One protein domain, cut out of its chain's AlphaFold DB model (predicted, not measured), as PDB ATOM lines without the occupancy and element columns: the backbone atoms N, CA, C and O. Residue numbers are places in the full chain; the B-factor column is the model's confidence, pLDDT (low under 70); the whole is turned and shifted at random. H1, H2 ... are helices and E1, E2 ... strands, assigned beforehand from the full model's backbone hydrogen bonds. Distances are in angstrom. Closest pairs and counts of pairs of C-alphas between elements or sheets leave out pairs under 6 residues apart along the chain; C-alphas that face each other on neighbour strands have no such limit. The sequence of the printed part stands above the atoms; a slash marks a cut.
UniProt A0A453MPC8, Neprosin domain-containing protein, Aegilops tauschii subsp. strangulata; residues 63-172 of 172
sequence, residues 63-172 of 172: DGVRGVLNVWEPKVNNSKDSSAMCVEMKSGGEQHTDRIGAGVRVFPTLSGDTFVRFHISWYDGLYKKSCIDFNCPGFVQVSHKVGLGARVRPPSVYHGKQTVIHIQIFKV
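AT A GLANCE: This is residues 63 to 172 of the 172 residues of the protein "Neprosin domain-containing protein" of Aegilops tauschii subsp. strangulata (UniProt A0A453MPC8). A small two-layer sandwich, only partly face to face: a twisted sheet of four strands, whose long strands E2 and E3 bend sharply, has the narrow ribbon of E1 and E6 over its E2 and E3 part, while E4 and E5 reach beyond that ribbon. The short helix H1 sits at the turn from E3 to E4, and a long winding stretch, residues 133 to 163, leads from E5 back to E6. The printed part has 110 residues with one named helix and six named strands, in the order E1, E2, E3, H1, E4, E5, E6; the larger sheet has the order E2, E3, E4, E5 and the smaller the order E1, E6, both antiparallel. The class is mostly strand, though under half of the residues, 50 of 110, are in named elements. The whole is compact, with a radius of gyration of the C-alphas of 14.7 A and spans of 43 by 30 by 28 A.

IN THESE COORDINATES: E1 is residues 64 to 70, 20.1 A long from first to last C-alpha, and C-alpha 64 is at (173.962, 120.362, 148.502). After residues 71 to 82, with no named element, E2 follows as residues 83 to 92, 26.1 A long; it bends by 65 degrees at residue 87. E3 is residues 97 to 106, 25.1 A long, and bends by 72 degrees at residue 103; its C-alpha 106 is at (181.232, 135.631, 129.485). H1 is residues 108 to 111, 5.1 A long. E4 is residues 117 to 124, 22.9 A long, and E5 is residues 129 to 132, 10.4 A long. After residues 133 to 163, E6 is residues 164 to 170, 19.8 A long, with C-alpha 170 at (172.112, 123.629, 149.261).

HOW THE PARTS SIT: In the larger sheet E2 and E5 are the edge strands and E3 and E4 the inner ones. E2 and E3 form a hairpin, antiparallel at 167 degrees, with N 87 and O 102 within hydrogen-bond range at 2.9 A. E3 and E4 are antiparallel at 164 degrees, with N 101 and O 121 within range at 2.8 A. E4 and E5 form a second hairpin, antiparallel at 161 degrees, with N 131 and O 122 within range at 2.8 A. From edge to edge the strands' lines turn by 46 degrees. H1 is only just not on this sheet, with 4 pairs of C-alphas within 10 A; it is too short for any O i to N i+4 pair, and its one O i to N i+3 pair is within range. In the smaller sheet E1 and E6 are antiparallel at 168 degrees, with N 67 and O 167 within range at 2.9 A. The two sheets form a sandwich, two sheets face to face, with the parts that face each other 9.5 A centre to centre and their best planes 16 degrees apart. The closest C-alphas of E1 and E2 are those of Gly 67 and Val 87, 6.2 A apart. Those of E3 and E6 are Ala 102 and Ile 167, 6.9 A apart. E4 is apart from E1 and from E6.

THE WHOLE: The two C-alphas farthest apart are those of Gln 95 and Gly 160, at 44.8 A, while those of the first and last printed residues, Asp 63 and Val 172, are 8.3 A apart. The links E1 to E2, of 12 residues, and E5 to E6, of 31 residues, are long; at both the chain changes from one sheet to the other. The other links are tight. The printed part has no cut, and Val 172 is the chain's last residue. The mean pLDDT of the printed part is 90.4, and residue 172 alone is under 70.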
ATOM      1  N   ASP A  63     172.084 116.794 149.449       88.75
ATOM      2  CA  ASP A  63     171.518 117.949 150.169       88.75
ATOM      3  C   ASP A  63     172.126 119.281 149.707       88.75
ATOM      4  O   ASP A  63     171.599 120.367 149.965       88.75
ATOM      5  N   GLY A  64     173.259 119.207 149.013       90.88
ATOM      6  CA  GLY A  64     173.962 120.362 148.502       90.88
ATOM      7  C   GLY A  64     175.226 119.994 147.744       90.88
ATOM      8  O   GLY A  64     175.676 118.850 147.725       90.88
ATOM      9  N   VAL A  65     175.813 121.009 147.131       89.94
ATOM     10  CA  VAL A  65     177.058 120.936 146.384       89.94
ATOM     11  C   VAL A  65     177.919 122.145 146.719       89.94
ATOM     12  O   VAL A  65     177.430 123.263 146.906       89.94
ATOM     13  N   ARG A  66     179.229 121.918 146.780       90.25
ATOM     14  CA  ARG A  66     180.241 122.958 146.928       90.25
ATOM     15  C   ARG A  66     181.283 122.792 145.837       90.25
ATOM     16  O   ARG A  66     181.721 121.677 145.576       90.25
ATOM     17  N   GLY A  67     181.701 123.896 145.235       89.00
ATOM     18  CA  GLY A  67     182.774 123.902 144.249       89.00
ATOM     19  C   GLY A  67     183.619 125.161 144.336       89.00
ATOM     20  O   GLY A  67     183.153 126.220 144.761       89.00
ATOM     21  N   VAL A  68     184.878 125.029 143.929       89.31
ATOM     22  CA  VAL A  68     185.819 126.140 143.776       89.31
ATOM     23  C   VAL A  68     186.121 126.272 142.294       89.31
ATOM     24  O   VAL A  68     186.563 125.316 141.663       89.31
ATOM     25  N   LEU A  69     185.830 127.440 141.731       90.12
ATOM     26  CA  LEU A  69     185.921 127.686 140.297       90.12
ATOM     27  C   LEU A  69     186.982 128.748 140.020       90.12
ATOM     28  O   LEU A  69     186.907 129.842 140.576       90.12
ATOM     29  N   ASN A  70     187.932 128.458 139.132       90.38
ATOM     30  CA  ASN A  70     188.844 129.473 138.599       90.38
ATOM     31  C   ASN A  70     188.088 130.495 137.735       90.38
ATOM     32  O   ASN A  70     187.174 130.157 136.991       90.38
ATOM     33  N   VAL A  71     188.476 131.761 137.785       92.56
ATOM     34  CA  VAL A  71     187.776 132.834 137.076       92.56
ATOM     35  C   VAL A  71     188.553 133.201 135.824       92.56
ATOM     36  O   VAL A  71     189.460 134.023 135.872       92.56
ATOM     37  N   TRP A  72     188.172 132.638 134.684       93.12
ATOM     38  CA  TRP A  72     188.750 133.001 133.389       93.12
ATOM     39  C   TRP A  72     187.847 133.983 132.636       93.12
ATOM     40  O   TRP A  72     186.624 133.883 132.704       93.12
ATOM     41  N   GLU A  73     188.448 134.916 131.891       94.19
ATOM     42  CA  GLU A  73     187.752 135.849 130.987       94.19
ATOM     43  C   GLU A  73     188.071 135.471 129.526       94.19
ATOM     44  O   GLU A  73     188.858 136.156 128.866       94.19
ATOM     45  N   PRO A  74     187.558 134.325 129.027       91.56
ATOM     46  CA  PRO A  74     187.828 133.881 127.667       91.56
ATOM     47  C   PRO A  74     187.225 134.845 126.646       91.56
ATOM     48  O   PRO A  74     186.149 135.414 126.845       91.56
ATOM     49  N   LYS A  75     187.902 134.987 125.505       90.75
ATOM     50  CA  LYS A  75     187.342 135.685 124.348       90.75
ATOM     51  C   LYS A  75     186.367 134.753 123.638       90.75
ATOM     52  O   LYS A  75     186.730 133.634 123.293       90.75
ATOM     53  N   VAL A  76     185.151 135.232 123.413       90.81
ATOM     54  CA  VAL A  76     184.154 134.551 122.583       90.81
ATOM     55  C   VAL A  76     184.207 135.112 121.159       90.81
ATOM     56  O   VAL A  76     184.486 136.300 120.981       90.81
ATOM     57  N   ASN A  77     183.985 134.266 120.149       86.75
ATOM     58  CA  ASN A  77     184.155 134.649 118.742       86.75
ATOM     59  C   ASN A  77     183.018 135.549 118.248       86.75
ATOM     60  O   ASN A  77     183.273 136.568 117.611       86.75
ATOM     61  N   ASN A  78     181.770 135.195 118.566       89.00
ATOM     62  CA  ASN A  78     180.589 135.973 118.206       89.00
ATOM     63  C   ASN A  78     179.902 136.557 119.442       89.00
ATOM     64  O   ASN A  78     179.971 136.013 120.540       89.00
ATOM     65  N   SER A  79     179.137 137.636 119.258       88.56
ATOM     66  CA  SER A  79     178.366 138.253 120.350       88.56
ATOM     67  C   SER A  79     177.286 137.334 120.934       88.56
ATOM     68  O   SER A  79     176.863 137.529 122.078       88.56
ATOM     69  N   LYS A  80     176.837 136.345 120.152       91.00
ATOM     70  CA  LYS A  80     175.873 135.310 120.549       91.00
ATOM     71  C   LYS A  80     176.522 134.116 121.250       91.00
ATOM     72  O   LYS A  80     175.802 133.348 121.880       91.00
ATOM     73  N   ASP A  81     177.841 133.975 121.159       92.06
ATOM     74  CA  ASP A  81     178.556 132.887 121.811       92.06
ATOM     75  C   ASP A  81     178.689 133.190 123.307       92.06
ATOM     76  O   ASP A  81     178.766 134.347 123.736       92.06
ATOM     77  N   SER A  82     178.730 132.135 124.116       92.75
ATOM     78  CA  SER A  82     178.942 132.257 125.555       92.75
ATOM     79  C   SER A  82     179.888 131.181 126.058       92.75
ATOM     80  O   SER A  82     179.890 130.062 125.553       92.75
ATOM     81  N   SER A  83     180.676 131.524 127.071       93.50
ATOM     82  CA  SER A  83     181.499 130.572 127.815       93.50
ATOM     83  C   SER A  83     181.165 130.697 129.292       93.50
ATOM     84  O   SER A  83     181.009 131.812 129.796       93.50
ATOM     85  N   ALA A  84     181.010 129.570 129.980       93.62
ATOM     86  CA  ALA A  84     180.618 129.542 131.378       93.62
ATOM     87  C   ALA A  84     181.309 128.410 132.133       93.62
ATOM     88  O   ALA A  84     181.611 127.361 131.570       93.62
ATOM     89  N   MET A  85     181.488 128.614 133.433       93.06
ATOM     90  CA  MET A  85     181.827 127.559 134.376       93.06
ATOM     91  C   MET A  85     180.918 127.692 135.590       93.06
ATOM     92  O   MET A  85     180.765 128.786 136.133       93.06
ATOM     93  N   CYS A  86     180.295 126.594 136.001       94.44
ATOM     94  CA  CYS A  86     179.296 126.608 137.057       94.44
ATOM     95  C   CYS A  86     179.328 125.332 137.891       94.44
ATOM     96  O   CYS A  86     179.830 124.293 137.465       94.44
ATOM     97  N   VAL A  87     178.770 125.447 139.089       94.19
ATOM     98  CA  VAL A  87     178.321 124.321 139.896       94.19
ATOM     99  C   VAL A  87     176.807 124.242 139.730       94.19
ATOM    100  O   VAL A  87     176.136 125.272 139.800       94.19
ATOM    101  N   GLU A  88     176.275 123.043 139.504       92.94
ATOM    102  CA  GLU A  88     174.849 122.823 139.257       92.94
ATOM    103  C   GLU A  88     174.321 121.662 140.106       92.94
ATOM    104  O   GLU A  88     175.006 120.657 140.293       92.94
ATOM    105  N   MET A  89     173.088 121.795 140.596       92.44
ATOM    106  CA  MET A  89     172.296 120.693 141.135       92.44
ATOM    107  C   MET A  89     171.125 120.411 140.208       92.44
ATOM    108  O   MET A  89     170.485 121.335 139.695       92.44
ATOM    109  N   LYS A  90     170.832 119.126 140.025       91.12
ATOM    110  CA  LYS A  90     169.707 118.638 139.230       91.12
ATOM    111  C   LYS A  90     168.799 117.805 140.119       91.12
ATOM    112  O   LYS A  90     169.292 117.035 140.935       91.12
ATOM    113  N   SER A  91     167.495 117.949 139.938       89.88
ATOM    114  CA  SER A  91     166.485 117.151 140.632       89.88
ATOM    115  C   SER A  91     165.404 116.718 139.649       89.88
ATOM    116  O   SER A  91     165.068 117.459 138.729       89.88
ATOM    117  N   GLY A  92     164.854 115.524 139.847       86.94
ATOM    118  CA  GLY A  92     163.848 114.936 138.965       86.94
ATOM    119  C   GLY A  92     164.403 113.835 138.060       86.94
ATOM    120  O   GLY A  92     165.515 113.348 138.250       86.94
ATOM    121  N   GLY A  93     163.582 113.405 137.103       81.56
ATOM    122  CA  GLY A  93     163.857 112.269 136.220       81.56
ATOM    123  C   GLY A  93     163.927 112.665 134.746       81.56
ATOM    124  O   GLY A  93     163.963 113.847 134.407       81.56
ATOM    125  N   GLU A  94     163.898 111.669 133.858       74.62
ATOM    126  CA  GLU A  94     164.042 111.869 132.406       74.62
ATOM    127  C   GLU A  94     162.976 112.793 131.797       74.62
ATOM    128  O   GLU A  94     163.262 113.525 130.853       74.62
ATOM    129  N   GLN A  95     161.751 112.783 132.333       79.31
ATOM    130  CA  GLN A  95     160.649 113.585 131.789       79.31
ATOM    131  C   GLN A  95     160.710 115.052 132.229       79.31
ATOM    132  O   GLN A  95     160.433 115.948 131.431       79.31
ATOM    133  N   HIS A  96     161.091 115.292 133.486       88.69
ATOM    134  CA  HIS A  96     161.156 116.617 134.097       88.69
ATOM    135  C   HIS A  96     162.387 116.682 134.996       88.69
ATOM    136  O   HIS A  96     162.448 116.010 136.026       88.69
ATOM    137  N   THR A  97     163.373 117.477 134.581       90.38
ATOM    138  CA  THR A  97     164.579 117.749 135.365       90.38
ATOM    139  C   THR A  97     164.638 119.234 135.674       90.38
ATOM    140  O   THR A  97     164.853 120.039 134.767       90.38
ATOM    141  N   ASP A  98     164.510 119.579 136.946       91.75
ATOM    142  CA  ASP A  98     164.794 120.920 137.433       91.75
ATOM    143  C   ASP A  98     166.295 121.088 137.638       91.75
ATOM    144  O   ASP A  98     167.001 120.146 138.016       91.75
ATOM    145  N   ARG A  99     166.800 122.293 137.375       91.81
ATOM    146  CA  ARG A  99     168.222 122.616 137.534       91.81
ATOM    147  C   ARG A  99     168.388 123.951 138.226       91.81
ATOM    148  O   ARG A  99     167.678 124.903 137.916       91.81
ATOM    149  N   ILE A 100     169.362 124.029 139.119       92.88
ATOM    150  CA  ILE A 100     169.841 125.279 139.702       92.88
ATOM    151  C   ILE A 100     171.356 125.311 139.597       92.88
ATOM    152  O   ILE A 100     172.034 124.376 140.019       92.88
ATOM    153  N   GLY A 101     171.886 126.389 139.037       94.44
ATOM    154  CA  GLY A 101     173.310 126.570 138.819       94.44
ATOM    155  C   GLY A 101     173.778 127.950 139.241       94.44
ATOM    156  O   GLY A 101     173.048 128.935 139.143       94.44
ATOM    157  N   ALA A 102     175.022 128.017 139.695       95.62
ATOM    158  CA  ALA A 102     175.715 129.259 139.993       95.62
ATOM    159  C   ALA A 102     177.143 129.173 139.463       95.62
ATOM    160  O   ALA A 102     177.783 128.121 139.531       95.62
ATOM    161  N   GLY A 103     177.654 130.270 138.914       96.25
ATOM    162  CA  GLY A 103     178.924 130.239 138.209       96.25
ATOM    163  C   GLY A 103     179.378 131.583 137.677       96.25
ATOM    164  O   GLY A 103     178.834 132.634 138.006       96.25
ATOM    165  N   VAL A 104     180.384 131.529 136.818       96.38
ATOM    166  CA  VAL A 104     180.841 132.662 136.019       96.38
ATOM    167  C   VAL A 104     180.534 132.441 134.552       96.38
ATOM    168  O   VAL A 104     180.527 131.307 134.073       96.38
ATOM    169  N   ARG A 105     180.288 133.532 133.831       95.69
ATOM    170  CA  ARG A 105     180.009 133.518 132.397       95.69
ATOM    171  C   ARG A 105     180.600 134.747 131.714       95.69
ATOM    172  O   ARG A 105     180.583 135.838 132.276       95.69
ATOM    173  N   VAL A 106     181.062 134.567 130.482       96.75
ATOM    174  CA  VAL A 106     181.232 135.631 129.485       96.75
ATOM    175  C   VAL A 106     180.121 135.462 128.454       96.75
ATOM    176  O   VAL A 106     180.050 134.425 127.793       96.75
ATOM    177  N   PHE A 107     179.225 136.446 128.338       95.12
ATOM    178  CA  PHE A 107     178.142 136.411 127.352       95.12
ATOM    179  C   PHE A 107     177.763 137.820 126.873       95.12
ATOM    180  O   PHE A 107     176.980 138.505 127.542       95.12
ATOM    181  N   PRO A 108     178.286 138.252 125.710       95.44
ATOM    182  CA  PRO A 108     178.130 139.627 125.250       95.44
ATOM    183  C   PRO A 108     176.696 140.052 124.970       95.44
ATOM    184  O   PRO A 108     176.322 141.161 125.338       95.44
ATOM    185  N   THR A 109     175.868 139.181 124.388       94.00
ATOM    186  CA  THR A 109     174.455 139.513 124.126       94.00
ATOM    187  C   THR A 109     173.681 139.790 125.415       94.00
ATOM    188  O   THR A 109     172.819 140.661 125.430       94.00
ATOM    189  N   LEU A 110     173.997 139.081 126.502       91.31
ATOM    190  CA  LEU A 110     173.335 139.289 127.788       91.31
ATOM    191  C   LEU A 110     173.910 140.487 128.557       91.31
ATOM    192  O   LEU A 110     173.159 141.215 129.195       91.31
ATOM    193  N   SER A 111     175.231 140.680 128.515       92.19
ATOM    194  CA  SER A 111     175.926 141.626 129.403       92.19
ATOM    195  C   SER A 111     176.241 142.980 128.761       92.19
ATOM    196  O   SER A 111     176.563 143.926 129.474       92.19
ATOM    197  N   GLY A 112     176.202 143.079 127.428       94.12
ATOM    198  CA  GLY A 112     176.639 144.263 126.680       94.12
ATOM    199  C   GLY A 112     178.162 144.447 126.620       94.12
ATOM    200  O   GLY A 112     178.638 145.419 126.039       94.12
ATOM    201  N   ASP A 113     178.934 143.521 127.196       94.69
ATOM    202  CA  ASP A 113     180.396 143.501 127.177       94.69
ATOM    203  C   ASP A 113     180.952 142.071 127.159       94.69
ATOM    204  O   ASP A 113     180.221 141.087 127.228       94.69
ATOM    205  N   THR A 114     182.271 141.949 127.043       95.31
ATOM    206  CA  THR A 114     182.976 140.663 126.989       95.31
ATOM    207  C   THR A 114     183.662 140.335 128.316       95.31
ATOM    208  O   THR A 114     184.729 139.723 128.315       95.31
ATOM    209  N   PHE A 115     183.123 140.802 129.446       96.56
ATOM    210  CA  PHE A 115     183.739 140.570 130.749       96.56
ATOM    211  C   PHE A 115     183.176 139.339 131.451       96.56
ATOM    212  O   PHE A 115     182.011 138.982 131.279       96.56
ATOM    213  N   VAL A 116     184.006 138.709 132.287       96.81
ATOM    214  CA  VAL A 116     183.563 137.589 133.122       96.81
ATOM    215  C   VAL A 116     182.709 138.105 134.274       96.81
ATOM    216  O   VAL A 116     183.125 138.968 135.056       96.81
ATOM    217  N   ARG A 117     181.488 137.591 134.376       96.56
ATOM    218  CA  ARG A 117     180.481 138.033 135.342       96.56
ATOM    219  C   ARG A 117     179.959 136.855 136.151       96.56
ATOM    220  O   ARG A 117     179.931 135.730 135.659       96.56
ATOM    221  N   PHE A 118     179.595 137.107 137.405       95.62
ATOM    222  CA  PHE A 118     178.956 136.110 138.265       95.62
ATOM    223  C   PHE A 118     177.472 136.001 137.915       95.62
ATOM    224  O   PHE A 118     176.789 137.019 137.846       95.62
ATOM    225  N   HIS A 119     176.983 134.781 137.716       94.81
ATOM    226  CA  HIS A 119     175.611 134.513 137.302       94.81
ATOM    227  C   HIS A 119     175.016 133.339 138.063       94.81
ATOM    228  O   HIS A 119     175.717 132.406 138.469       94.81
ATOM    229  N   ILE A 120     173.694 133.360 138.166       94.12
ATOM    230  CA  ILE A 120     172.902 132.218 138.608       94.12
ATOM    231  C   ILE A 120     171.820 131.910 137.585       94.12
ATOM    232  O   ILE A 120     171.338 132.793 136.874       94.12
ATOM    233  N   SER A 121     171.455 130.640 137.490       93.19
ATOM    234  CA  SER A 121     170.454 130.172 136.545       93.19
ATOM    235  C   SER A 121     169.591 129.079 137.139       93.19
ATOM    236  O   SER A 121     170.075 128.230 137.885       93.19
ATOM    237  N   TRP A 122     168.334 129.061 136.721       91.88
ATOM    238  CA  TRP A 122     167.383 128.007 137.024       91.88
ATOM    239  C   TRP A 122     166.770 127.489 135.741       91.88
ATOM    240  O   TRP A 122     166.592 128.229 134.769       91.88
ATOM    241  N   TYR A 123     166.421 126.217 135.756       92.44
ATOM    242  CA  TYR A 123     165.621 125.593 134.728       92.44
ATOM    243  C   TYR A 123     164.485 124.842 135.399       92.44
ATOM    244  O   TYR A 123     164.734 123.977 136.235       92.44
ATOM    245  N   ASP A 124     163.265 125.201 135.030       90.62
ATOM    246  CA  ASP A 124     162.056 124.486 135.403       90.62
ATOM    247  C   ASP A 124     161.775 123.439 134.323       90.62
ATOM    248  O   ASP A 124     161.442 123.770 133.175       90.62
ATOM    249  N   GLY A 125     161.959 122.171 134.685       90.69
ATOM    250  CA  GLY A 125     161.804 121.036 133.785       90.69
ATOM    251  C   GLY A 125     160.349 120.718 133.452       90.69
ATOM    252  O   GLY A 125     160.083 120.110 132.411       90.69
ATOM    253  N   LEU A 126     159.400 121.143 134.290       90.31
ATOM    254  CA  LEU A 126     157.972 120.947 134.056       90.31
ATOM    255  C   LEU A 126     157.470 121.897 132.965       90.31
ATOM    256  O   LEU A 126     156.821 121.467 132.010       90.31
ATOM    257  N   TYR A 127     157.812 123.180 133.071       90.06
ATOM    258  CA  TYR A 127     157.385 124.208 132.119       90.06
ATOM    259  C   TYR A 127     158.392 124.469 130.992       90.06
ATOM    260  O   TYR A 127     158.106 125.273 130.103       90.06
ATOM    261  N   LYS A 128     159.554 123.803 131.011       89.81
ATOM    262  CA  LYS A 128     160.670 123.992 130.066       89.81
ATOM    263  C   LYS A 128     161.127 125.451 129.976       89.81
ATOM    264  O   LYS A 128     161.445 125.948 128.893       89.81
ATOM    265  N   LYS A 129     161.144 126.152 131.111       91.00
ATOM    266  CA  LYS A 129     161.509 127.572 131.194       91.00
ATOM    267  C   LYS A 129     162.844 127.728 131.899       91.00
ATOM    268  O   LYS A 129     163.032 127.216 132.997       91.00
ATOM    269  N   SER A 130     163.757 128.465 131.278       91.00
ATOM    270  CA  SER A 130     164.982 128.912 131.933       91.00
ATOM    271  C   SER A 130     164.795 130.298 132.531       91.00
ATOM    272  O   SER A 130     163.965 131.093 132.083       91.00
ATOM    273  N   CYS A 131     165.595 130.586 133.544       91.44
ATOM    274  CA  CYS A 131     165.661 131.893 134.146       91.44
ATOM    275  C   CYS A 131     167.086 132.218 134.609       91.44
ATOM    276  O   CYS A 131     167.826 131.317 135.000       91.44
ATOM    277  N   ILE A 132     167.483 133.491 134.526       91.19
ATOM    278  CA  ILE A 132     168.843 133.954 134.816       91.19
ATOM    279  C   ILE A 132     168.800 135.197 135.709       91.19
ATOM    280  O   ILE A 132     168.031 136.125 135.454       91.19
ATOM    281  N   ASP A 133     169.674 135.225 136.712       92.00
ATOM    282  CA  ASP A 133     169.894 136.342 137.632       92.00
ATOM    283  C   ASP A 133     168.595 136.920 138.236       92.00
ATOM    284  O   ASP A 133     167.746 136.191 138.746       92.00
ATOM    285  N   PHE A 134     168.428 138.247 138.184       89.81
ATOM    286  CA  PHE A 134     167.265 138.965 138.706       89.81
ATOM    287  C   PHE A 134     166.004 138.819 137.852       89.81
ATOM    288  O   PHE A 134     164.950 139.310 138.248       89.81
ATOM    289  N   ASN A 135     166.072 138.128 136.712       87.62
ATOM    290  CA  ASN A 135     164.878 137.869 135.909       87.62
ATOM    291  C   ASN A 135     163.995 136.772 136.523       87.62
ATOM    292  O   ASN A 135     162.965 136.438 135.942       87.62
ATOM    293  N   CYS A 136     164.392 136.204 137.669       83.56
ATOM    294  CA  CYS A 136     163.742 135.058 138.293       83.56
ATOM    295  C   CYS A 136     162.782 135.483 139.390       83.56
ATOM    296  O   CYS A 136     163.229 135.932 140.451       83.56
ATOM    297  N   PRO A 137     161.462 135.338 139.161       80.62
ATOM    298  CA  PRO A 137     160.473 135.673 140.168       80.62
ATOM    299  C   PRO A 137     160.748 134.903 141.462       80.62
ATOM    300  O   PRO A 137     160.966 133.695 141.441       80.62
ATOM    301  N   GLY A 138     160.745 135.613 142.588       80.81
ATOM    302  CA  GLY A 138     160.959 135.022 143.911       80.81
ATOM    303  C   GLY A 138     162.423 134.876 144.337       80.81
ATOM    304  O   GLY A 138     162.663 134.567 145.503       80.81
ATOM    305  N   PHE A 139     163.404 135.150 143.469       84.94
ATOM    306  CA  PHE A 139     164.793 135.239 143.914       84.94
ATOM    307  C   PHE A 139     165.023 136.513 144.740       84.94
ATOM    308  O   PHE A 139     164.698 137.620 144.311       84.94
ATOM    309  N   VAL A 140     165.629 136.358 145.919       88.00
ATOM    310  CA  VAL A 140     165.957 137.467 146.821       88.00
ATOM    311  C   VAL A 140     167.443 137.424 147.156       88.00
ATOM    312  O   VAL A 140     167.901 136.563 147.909       88.00
ATOM    313  N   GLN A 141     168.208 138.383 146.633       88.38
ATOM    314  CA  GLN A 141     169.594 138.568 147.050       88.38
ATOM    315  C   GLN A 141     169.631 139.201 148.443       88.38
ATOM    316  O   GLN A 141     169.217 140.342 148.629       88.38
ATOM    317  N   VAL A 142     170.175 138.471 149.413       90.12
ATOM    318  CA  VAL A 142     170.339 138.958 150.796       90.12
ATOM    319  C   VAL A 142     171.747 139.477 151.091       90.12
ATOM    320  O   VAL A 142     171.950 140.228 152.040       90.12
ATOM    321  N   SER A 143     172.740 139.078 150.293       87.44
ATOM    322  CA  SER A 143     174.120 139.537 150.452       87.44
ATOM    323  C   SER A 143     174.319 140.905 149.810       87.44
ATOM    324  O   SER A 143     173.902 141.139 148.677       87.44
ATOM    325  N   HIS A 144     175.048 141.781 150.497       87.44
ATOM    326  CA  HIS A 144     175.485 143.075 149.962       87.44
ATOM    327  C   HIS A 144     176.937 143.055 149.458       87.44
ATOM    328  O   HIS A 144     177.464 144.088 149.061       87.44
ATOM    329  N   LYS A 145     177.606 141.893 149.500       85.94
ATOM    330  CA  LYS A 145     179.035 141.771 149.160       85.94
ATOM    331  C   LYS A 145     179.287 141.437 147.692       85.94
ATOM    332  O   LYS A 145     180.317 141.819 147.151       85.94
ATOM    333  N   VAL A 146     178.374 140.697 147.068       85.12
ATOM    334  CA  VAL A 146     178.502 140.211 145.688       85.12
ATOM    335  C   VAL A 146     177.156 140.392 145.004       85.12
ATOM    336  O   VAL A 146     176.137 139.986 145.559       85.12
ATOM    337  N   GLY A 147     177.154 141.025 143.833       90.06
ATOM    338  CA  GLY A 147     175.956 141.223 143.020       90.06
ATOM    339  C   GLY A 147     175.884 140.236 141.862       90.06
ATOM    340  O   GLY A 147     176.908 139.903 141.264       90.06
ATOM    341  N   LEU A 148     174.675 139.800 141.518       92.38
ATOM    342  CA  LEU A 148     174.447 139.060 140.278       92.38
ATOM    343  C   LEU A 148     174.694 139.937 139.059       92.38
ATOM    344  O   LEU A 148     174.431 141.140 139.068       92.38
ATOM    345  N   GLY A 149     175.266 139.328 138.029       92.38
ATOM    346  CA  GLY A 149     175.779 140.017 136.859       92.38
ATOM    347  C   GLY A 149     177.022 140.861 137.143       92.38
ATOM    348  O   GLY A 149     177.545 141.455 136.209       92.38
ATOM    349  N   ALA A 150     177.538 140.955 138.376       94.00
ATOM    350  CA  ALA A 150     178.717 141.772 138.651       94.00
ATOM    351  C   ALA A 150     179.962 141.193 137.967       94.00
ATOM    352  O   ALA A 150     180.176 139.979 137.949       94.00
ATOM    353  N   ARG A 151     180.814 142.077 137.435       95.44
ATOM    354  CA  ARG A 151     182.103 141.666 136.874       95.44
ATOM    355  C   ARG A 151     183.006 141.146 137.984       95.44
ATOM    356  O   ARG A 151     183.243 141.848 138.966       95.44
ATOM    357  N   VAL A 152     183.573 139.965 137.781       94.62
ATOM    358  CA  VAL A 152     184.554 139.393 138.701       94.62
ATOM    359  C   VAL A 152     185.940 139.904 138.313       94.62
ATOM    360  O   VAL A 152     186.343 139.818 137.153       94.62
ATOM    361  N   ARG A 153     186.666 140.500 139.265       92.69
ATOM    362  CA  ARG A 153     188.010 141.047 139.035       92.69
ATOM    363  C   ARG A 153     188.962 140.740 140.196       92.69
ATOM    364  O   ARG A 153     188.524 140.787 141.344       92.69
ATOM    365  N   PRO A 154     190.266 140.564 139.907       94.25
ATOM    366  CA  PRO A 154     190.836 140.363 138.567       94.25
ATOM    367  C   PRO A 154     190.529 138.944 138.043       94.25
ATOM    368  O   PRO A 154     190.370 138.045 138.863       94.25
ATOM    369  N   PRO A 155     190.445 138.704 136.724       92.56
ATOM    370  CA  PRO A 155     190.437 137.337 136.200       92.56
ATOM    371  C   PRO A 155     191.807 136.661 136.392       92.56
ATOM    372  O   PRO A 155     192.822 137.338 136.579       92.56
ATOM    373  N   SER A 156     191.823 135.333 136.330       89.25
ATOM    374  CA  SER A 156     193.024 134.498 136.291       89.25
ATOM    375  C   SER A 156     193.893 134.807 135.071       89.25
ATOM    376  O   SER A 156     193.397 135.163 133.998       89.25
ATOM    377  N   VAL A 157     195.204 134.621 135.235       85.88
ATOM    378  CA  VAL A 157     196.211 134.812 134.184       85.88
ATOM    379  C   VAL A 157     197.012 133.524 134.001       85.88
ATOM    380  O   VAL A 157     197.407 132.891 134.979       85.88
ATOM    381  N   TYR A 158     197.270 133.132 132.750       80.38
ATOM    382  CA  TYR A 158     198.137 131.990 132.439       80.38
ATOM    383  C   TYR A 158     199.532 132.178 133.046       80.38
ATOM    384  O   TYR A 158     200.113 133.253 132.913       80.38
ATOM    385  N   HIS A 159     200.049 131.141 133.716       78.19
ATOM    386  CA  HIS A 159     201.317 131.180 134.466       78.19
ATOM    387  C   HIS A 159     201.435 132.374 135.430       78.19
ATOM    388  O   HIS A 159     202.521 132.891 135.685       78.19
ATOM    389  N   GLY A 160     200.300 132.833 135.957       81.75
ATOM    390  CA  GLY A 160     200.228 133.982 136.839       81.75
ATOM    391  C   GLY A 160     199.181 133.801 137.926       81.75
ATOM    392  O   GLY A 160     198.742 132.690 138.232       81.75
ATOM    393  N   LYS A 161     198.779 134.929 138.515       85.00
ATOM    394  CA  LYS A 161     197.809 134.958 139.608       85.00
ATOM    395  C   LYS A 161     196.500 134.288 139.182       85.00
ATOM    396  O   LYS A 161     195.901 134.678 138.179       85.00
ATOM    397  N   GLN A 162     196.060 133.322 139.981       84.62
ATOM    398  CA  GLN A 162     194.744 132.711 139.856       84.62
ATOM    399  C   GLN A 162     193.744 133.446 140.748       84.62
ATOM    400  O   GLN A 162     194.053 133.810 141.884       84.62
ATOM    401  N   THR A 163     192.542 133.656 140.228       88.62
ATOM    402  CA  THR A 163     191.395 134.119 141.006       88.62
ATOM    403  C   THR A 163     190.367 133.007 141.023       88.62
ATOM    404  O   THR A 163     190.017 132.474 139.973       88.62
ATOM    405  N   VAL A 164     189.854 132.686 142.206       92.19
ATOM    406  CA  VAL A 164     188.820 131.667 142.384       92.19
ATOM    407  C   VAL A 164     187.559 132.257 142.997       92.19
ATOM    408  O   VAL A 164     187.607 133.263 143.707       92.19
ATOM    409  N   ILE A 165     186.428 131.605 142.749       91.69
ATOM    410  CA  ILE A 165     185.189 131.808 143.495       91.69
ATOM    411  C   ILE A 165     184.770 130.510 144.172       91.69
ATOM    412  O   ILE A 165     184.874 129.426 143.595       91.69
ATOM    413  N   HIS A 166     184.273 130.632 145.398       92.38
ATOM    414  CA  HIS A 166     183.685 129.526 146.139       92.38
ATOM    415  C   HIS A 166     182.174 129.588 145.968       92.38
ATOM    416  O   HIS A 166     181.551 130.599 146.291       92.38
ATOM    417  N   ILE A 167     181.596 128.510 145.453       93.06
ATOM    418  CA  ILE A 167     180.162 128.384 145.237       93.06
ATOM    419  C   ILE A 167     179.637 127.262 146.106       93.06
ATOM    420  O   ILE A 167     180.241 126.193 146.208       93.06
ATOM    421  N   GLN A 168     178.487 127.520 146.708       92.38
ATOM    422  CA  GLN A 168     177.764 126.559 147.504       92.38
ATOM    423  C   GLN A 168     176.279 126.695 147.202       92.38
ATOM    424  O   GLN A 168     175.736 127.799 147.237       92.38
ATOM    425  N   ILE A 169     175.638 125.576 146.892       92.44
ATOM    426  CA  ILE A 169     174.197 125.496 146.665       92.44
ATOM    427  C   ILE A 169     173.687 124.363 147.542       92.44
ATOM    428  O   ILE A 169     174.277 123.289 147.556       92.44
ATOM    429  N   PHE A 170     172.641 124.605 148.318       90.44
ATOM    430  CA  PHE A 170     172.112 123.629 149.261       90.44
ATOM    431  C   PHE A 170     170.629 123.861 149.483       90.44
ATOM    432  O   PHE A 170     170.123 124.974 149.310       90.44
ATOM    433  N   LYS A 171     169.949 122.792 149.874       82.56
ATOM    434  CA  LYS A 171     168.590 122.846 150.383       82.56
ATOM    435  C   LYS A 171     168.633 123.138 151.888       82.56
ATOM    436  O   LYS A 171     169.478 122.598 152.597       82.56
ATOM    437  N   VAL A 172     167.737 124.014 152.343       67.94
ATOM    438  CA  VAL A 172     167.480 124.297 153.769       67.94
ATOM    439  C   VAL A 172     166.279 123.493 154.232       67.94
ATOM    440  O   VAL A 172     165.326 123.371 153.427       67.94
TER     441      VAL A 172